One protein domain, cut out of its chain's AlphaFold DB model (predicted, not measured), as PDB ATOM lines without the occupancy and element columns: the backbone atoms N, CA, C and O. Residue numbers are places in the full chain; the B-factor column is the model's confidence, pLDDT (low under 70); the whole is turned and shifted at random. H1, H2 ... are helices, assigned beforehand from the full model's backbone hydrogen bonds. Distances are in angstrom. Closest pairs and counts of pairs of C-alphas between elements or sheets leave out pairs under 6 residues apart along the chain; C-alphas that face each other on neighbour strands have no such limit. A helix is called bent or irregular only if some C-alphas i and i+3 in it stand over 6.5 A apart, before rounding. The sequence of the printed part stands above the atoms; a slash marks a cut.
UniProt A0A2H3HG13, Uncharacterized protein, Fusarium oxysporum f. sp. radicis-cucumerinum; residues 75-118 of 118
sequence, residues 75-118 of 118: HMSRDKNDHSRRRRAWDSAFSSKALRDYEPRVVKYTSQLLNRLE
ATOM      1  N   HIS A  75     -51.982 -45.242  32.246       93.50
ATOM      2  CA  HIS A  75     -52.664 -44.739  33.434       93.50
ATOM      3  C   HIS A  75     -54.119 -44.346  33.152       93.50
ATOM      4  O   HIS A  75     -54.971 -44.570  34.010       93.50
ATOM      5  N   MET A  76     -54.441 -43.838  31.962       95.00
ATOM      6  CA  MET A  76     -55.816 -43.448  31.641       95.00
ATOM      7  C   MET A  76     -56.710 -44.590  31.142       95.00
ATOM      8  O   MET A  76     -57.931 -44.434  31.108       95.00
ATOM      9  N   SER A  77     -56.161 -45.771  30.826       94.62
ATOM     10  CA  SER A  77     -56.976 -46.904  30.362       94.62
ATOM     11  C   SER A  77     -57.998 -47.350  31.417       94.62
ATOM     12  O   SER A  77     -57.656 -47.626  32.576       94.62
ATOM     13  N   ARG A  78     -59.274 -47.392  31.003       93.00
ATOM     14  CA  ARG A  78     -60.436 -47.800  31.816       93.00
ATOM     15  C   ARG A  78     -60.840 -49.259  31.588       93.00
ATOM     16  O   ARG A  78     -61.558 -49.820  32.417       93.00
ATOM     17  N   ASP A  79     -60.392 -49.857  30.486       92.31
ATOM     18  CA  ASP A  79     -60.565 -51.278  30.202       92.31
ATOM     19  C   ASP A  79     -59.487 -52.073  30.954       92.31
ATOM     20  O   ASP A  79     -58.287 -51.882  30.754       92.31
ATOM     21  N   LYS A  80     -59.922 -52.968  31.848       91.56
ATOM     22  CA  LYS A  80     -59.022 -53.777  32.682       91.56
ATOM     23  C   LYS A  80     -58.168 -54.742  31.851       91.56
ATOM     24  O   LYS A  80     -57.008 -54.961  32.201       91.56
ATOM     25  N   ASN A  81     -58.708 -55.295  30.767       93.38
ATOM     26  CA  ASN A  81     -58.001 -56.238  29.902       93.38
ATOM     27  C   ASN A  81     -56.945 -55.515  29.062       93.38
ATOM     28  O   ASN A  81     -55.802 -55.970  28.991       93.38
ATOM     29  N   ASP A  82     -57.298 -54.359  28.488       93.94
ATOM     30  CA  ASP A  82     -56.339 -53.491  27.795       93.94
ATOM     31  C   ASP A  82     -55.212 -53.039  28.729       93.94
ATOM     32  O   ASP A  82     -54.029 -53.217  28.423       93.94
ATOM     33  N   HIS A  83     -55.580 -52.524  29.905       94.75
ATOM     34  CA  HIS A  83     -54.628 -52.087  30.916       94.75
ATOM     35  C   HIS A  83     -53.687 -53.221  31.331       94.75
ATOM     36  O   HIS A  83     -52.479 -53.022  31.359       94.75
ATOM     37  N   SER A  84     -54.213 -54.416  31.623       94.12
ATOM     38  CA  SER A  84     -53.408 -55.582  32.019       94.12
ATOM     39  C   SER A  84     -52.416 -55.991  30.925       94.12
ATOM     40  O   SER A  84     -51.220 -56.147  31.190       94.12
ATOM     41  N   ARG A  85     -52.880 -56.071  29.668       95.31
ATOM     42  CA  ARG A  85     -52.032 -56.402  28.512       95.31
ATOM     43  C   ARG A  85     -50.885 -55.405  28.352       95.31
ATOM     44  O   ARG A  85     -49.740 -55.813  28.177       95.31
ATOM     45  N   ARG A  86     -51.179 -54.105  28.431       95.25
ATOM     46  CA  ARG A  86     -50.185 -53.032  28.271       95.25
ATOM     47  C   ARG A  86     -49.261 -52.917  29.481       95.25
ATOM     48  O   ARG A  86     -48.066 -52.695  29.305       95.25
ATOM     49  N   ARG A  87     -49.783 -53.104  30.699       95.88
ATOM     50  CA  ARG A  87     -49.009 -53.032  31.946       95.88
ATOM     51  C   ARG A  87     -47.879 -54.052  31.963       95.88
ATOM     52  O   ARG A  87     -46.782 -53.684  32.369       95.88
ATOM     53  N   ARG A  88     -48.114 -55.258  31.433       95.00
ATOM     54  CA  ARG A  88     -47.111 -56.330  31.359       95.00
ATOM     55  C   ARG A  88     -45.813 -55.898  30.674       95.00
ATOM     56  O   ARG A  88     -44.736 -56.234  31.148       95.00
ATOM     57  N   ALA A  89     -45.902 -55.129  29.588       92.56
ATOM     58  CA  ALA A  89     -44.716 -54.607  28.905       92.56
ATOM     59  C   ALA A  89     -43.955 -53.585  29.770       92.56
ATOM     60  O   ALA A  89     -42.731 -53.528  29.736       92.56
ATOM     61  N   TRP A  90     -44.676 -52.804  30.575       94.56
ATOM     62  CA  TRP A  90     -44.093 -51.843  31.510       94.56
ATOM     63  C   TRP A  90     -43.563 -52.498  32.796       94.56
ATOM     64  O   TRP A  90     -42.757 -51.890  33.494       94.56
ATOM     65  N   ASP A  91     -44.033 -53.688  33.181       95.56
ATOM     66  CA  ASP A  91     -43.609 -54.348  34.426       95.56
ATOM     67  C   ASP A  91     -42.108 -54.671  34.411       95.56
ATOM     68  O   ASP A  91     -41.432 -54.492  35.422       95.56
ATOM     69  N   SER A  92     -41.560 -55.067  33.259       93.88
ATOM     70  CA  SER A  92     -40.129 -55.367  33.110       93.88
ATOM     71  C   SER A  92     -39.249 -54.126  33.299       93.88
ATOM     72  O   SER A  92     -38.260 -54.174  34.035       93.88
ATOM     73  N   ALA A  93     -39.647 -53.002  32.694       92.75
ATOM     74  CA  ALA A  93     -38.932 -51.728  32.761       92.75
ATOM     75  C   ALA A  93     -38.911 -51.119  34.174       92.75
ATOM     76  O   ALA A  93     -37.990 -50.383  34.511       92.75
ATOM     77  N   PHE A  94     -39.900 -51.453  35.009       95.25
ATOM     78  CA  PHE A  94     -40.015 -50.988  36.396       95.25
ATOM     79  C   PHE A  94     -39.728 -52.095  37.419       95.25
ATOM     80  O   PHE A  94     -40.119 -51.993  38.581       95.25
ATOM     81  N   SER A  95     -39.044 -53.164  37.005       96.75
ATOM     82  CA  SER A  95     -38.567 -54.194  37.927       96.75
ATOM     83  C   SER A  95     -37.478 -53.640  38.852       96.75
ATOM     84  O   SER A  95     -36.717 -52.751  38.471       96.75
ATOM     85  N   SER A  96     -37.329 -54.202  40.056       96.94
ATOM     86  CA  SER A  96     -36.298 -53.755  41.006       96.94
ATOM     87  C   SER A  96     -34.882 -53.835  40.427       96.94
ATOM     88  O   SER A  96     -34.031 -53.026  40.779       96.94
ATOM     89  N   LYS A  97     -34.625 -54.797  39.529       97.44
ATOM     90  CA  LYS A  97     -33.358 -54.880  38.797       97.44
ATOM     91  C   LYS A  97     -33.204 -53.710  37.825       97.44
ATOM     92  O   LYS A  97     -32.203 -53.013  37.911       97.44
ATOM     93  N   ALA A  98     -34.193 -53.471  36.960       97.31
ATOM     94  CA  ALA A  98     -34.142 -52.373  35.996       97.31
ATOM     95  C   ALA A  98     -33.984 -51.007  36.683       97.31
ATOM     96  O   ALA A  98     -33.218 -50.171  36.214       97.31
ATOM     97  N   LEU A  99     -34.648 -50.804  37.827       97.12
ATOM     98  CA  LEU A  99     -34.522 -49.578  38.616       97.12
ATOM     99  C   LEU A  99     -33.109 -49.392  39.185       97.12
ATOM    100  O   LEU A  99     -32.550 -48.309  39.034       97.12
ATOM    101  N   ARG A 100     -32.505 -50.435  39.774       97.69
ATOM    102  CA  ARG A 100     -31.111 -50.376  40.260       97.69
ATOM    103  C   ARG A 100     -30.113 -50.148  39.131       97.69
ATOM    104  O   ARG A 100     -29.185 -49.367  39.282       97.69
ATOM    105  N   ASP A 101     -30.322 -50.797  37.989       97.81
ATOM    106  CA  ASP A 101     -29.456 -50.633  36.822       97.81
ATOM    107  C   ASP A 101     -29.568 -49.199  36.244       97.81
ATOM    108  O   ASP A 101     -28.609 -48.680  35.671       97.81
ATOM    109  N   TYR A 102     -30.717 -48.528  36.413       97.56
ATOM    110  CA  TYR A 102     -30.951 -47.156  35.944       97.56
ATOM    111  C   TYR A 102     -30.528 -46.066  36.946       97.56
ATOM    112  O   TYR A 102     -30.219 -44.943  36.540       97.56
ATOM    113  N   GLU A 103     -30.482 -46.373  38.243       98.00
ATOM    114  CA  GLU A 103     -30.162 -45.431  39.324       98.00
ATOM    115  C   GLU A 103     -28.876 -44.606  39.088       98.00
ATOM    116  O   GLU A 103     -28.952 -43.376  39.198       98.00
ATOM    117  N   PRO A 104     -27.731 -45.179  38.650       98.38
ATOM    118  CA  PRO A 104     -26.513 -44.399  38.399       98.38
ATOM    119  C   PRO A 104     -26.704 -43.287  37.360       98.38
ATOM    120  O   PRO A 104     -26.076 -42.229  37.436       98.38
ATOM    121  N   ARG A 105     -27.597 -43.498  36.385       98.19
ATOM    122  CA  ARG A 105     -27.919 -42.495  35.365       98.19
ATOM    123  C   ARG A 105     -28.682 -41.320  35.967       98.19
ATOM    124  O   ARG A 105     -28.396 -40.180  35.609       98.19
ATOM    125  N   VAL A 106     -29.619 -41.584  36.880       98.19
ATOM    126  CA  VAL A 106     -30.338 -40.532  37.614       98.19
ATOM    127  C   VAL A 106     -29.353 -39.728  38.457       98.19
ATOM    128  O   VAL A 106     -29.310 -38.508  38.323       98.19
ATOM    129  N   VAL A 107     -28.495 -40.401  39.232       98.44
ATOM    130  CA  VAL A 107     -27.459 -39.752  40.056       98.44
ATOM    131  C   VAL A 107     -26.566 -38.846  39.212       98.44
ATOM    132  O   VAL A 107     -26.332 -37.696  39.585       98.44
ATOM    133  N   LYS A 108     -26.119 -39.319  38.042       98.50
ATOM    134  CA  LYS A 108     -25.296 -38.530  37.118       98.50
ATOM    135  C   LYS A 108     -25.973 -37.220  36.716       98.50
ATOM    136  O   LYS A 108     -25.351 -36.166  36.822       98.50
ATOM    137  N   TYR A 109     -27.216 -37.268  36.235       98.31
ATOM    138  CA  TYR A 109     -27.893 -36.056  35.760       98.31
ATOM    139  C   TYR A 109     -28.303 -35.124  36.897       98.31
ATOM    140  O   TYR A 109     -28.196 -33.911  36.739       98.31
ATOM    141  N   THR A 110     -28.693 -35.665  38.052       98.25
ATOM    142  CA  THR A 110     -28.951 -34.852  39.243       98.25
ATOM    143  C   THR A 110     -27.680 -34.134  39.693       98.25
ATOM    144  O   THR A 110     -27.719 -32.933  39.926       98.25
ATOM    145  N   SER A 111     -26.534 -34.822  39.723       98.31
ATOM    146  CA  SER A 111     -25.246 -34.203  40.080       98.31
ATOM    147  C   SER A 111     -24.843 -33.112  39.085       98.31
ATOM    148  O   SER A 111     -24.407 -32.039  39.481       98.31
ATOM    149  N   GLN A 112     -25.042 -33.348  37.781       98.25
ATOM    150  CA  GLN A 112     -24.800 -32.323  36.759       98.25
ATOM    151  C   GLN A 112     -25.682 -31.091  36.947       98.25
ATOM    152  O   GLN A 112     -25.201 -29.982  36.745       98.25
ATOM    153  N   LEU A 113     -26.956 -31.278  37.306       98.12
ATOM    154  CA  LEU A 113     -27.858 -30.168  37.589       98.12
ATOM    155  C   LEU A 113     -27.372 -29.364  38.800       98.12
ATOM    156  O   LEU A 113     -27.282 -28.146  38.703       98.12
ATOM    157  N   LEU A 114     -27.024 -30.034  39.901       98.25
ATOM    158  CA  LEU A 114     -26.547 -29.375  41.120       98.25
ATOM    159  C   LEU A 114     -25.283 -28.545  40.862       98.25
ATOM    160  O   LEU A 114     -25.263 -27.367  41.190       98.25
ATOM    161  N   ASN A 115     -24.310 -29.097  40.136       97.88
ATOM    162  CA  ASN A 115     -23.077 -28.386  39.774       97.88
ATOM    163  C   ASN A 115     -23.291 -27.148  38.881       97.88
ATOM    164  O   ASN A 115     -22.343 -26.413  38.632       97.88
ATOM    165  N   ARG A 116     -24.478 -26.967  38.286       96.88
ATOM    166  CA  ARG A 116     -24.824 -25.774  37.492       96.88
ATOM    167  C   ARG A 116     -25.612 -24.738  38.289       96.88
ATOM    168  O   ARG A 116     -25.829 -23.644  37.775       96.88
ATOM    169  N   LEU A 117     -26.132 -25.129  39.449       96.56
ATOM    170  CA  LEU A 117     -26.889 -24.266  40.349       96.56
ATOM    171  C   LEU A 117     -25.996 -23.642  41.429       96.56
ATOM    172  O   LEU A 117     -26.387 -22.626  41.999       96.56
ATOM    173  N   GLU A 118     -24.844 -24.258  41.697       74.56
ATOM    174  CA  GLU A 118     -23.711 -23.676  42.430       74.56
ATOM    175  C   GLU A 118     -22.889 -22.744  41.529       74.56
ATOM    176  O   GLU A 118     -22.485 -21.670  42.031       74.56
TER     177      GLU A 118
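What this domain is: This is residues 75 to 118 of the 118 residues of an uncharacterized protein of Fusarium oxysporum f. sp. radicis-cucumerinum (UniProt A0A2H3HG13). Two helices, H2 the longer and H1 the shorter, meet near their ends through a two-residue link and make a wide, open V. Little packs together here: H2 is one arm, with a kink on its way, H1 is the other, and residues 75 to 79 make a hook at the far end of H1. The printed part has 44 residues with two named helices, H1 then H2, and no named strand; the class is all helix. The whole is extended, with a radius of gyration of the C-alphas of 16.2 A, and spans 48 by 23 by 9 A.

Where its parts are: Find C-alpha 96 at (-36.298, -53.755, 41.006); from there H2, residues 96 to 117, runs 31.0 A to C-alpha 117 at (-26.889, -24.266, 40.349). H1, residues 80 to 93, begins at C-alpha 80 at (-59.022, -53.777, 32.682) and is 20.2 A long.

How they stand to each other: Look first at H2 near residue 103, where it has a kink of 35 degrees. H2 is irregular there: C-alphas 101 and 104 are 7.1 A apart. H1 is neither bent nor irregular, but only just: C-alphas 89 and 92 are 6.3 A apart. H1 and H2 are close but not clearly touching, and their closest C-alphas, those of Ser 92 and Ala 98, are 7.3 A apart. They run the same way at a steep tilt of 69 degrees, only just short of about perpendicular. Of the O i to N i+4 pairs, 6 of 10 in H1 and 16 of 18 in H2 are within hydrogen-bond range.

The domain as a whole: The C-alphas farthest apart are those of Asn 81 and Glu 118, at 48.9 A. Residues 95 to 101, of which 96 to 101 belong to H2, and residues 103 to 118, of which 103 to 117 belong to H2, stand free. The link from H1 to H2 is tight, and the printed part has no cut. It ends at residue 118, the chain's last residue. The mean pLDDT of the printed part is 95.6, and no printed residue is under 70.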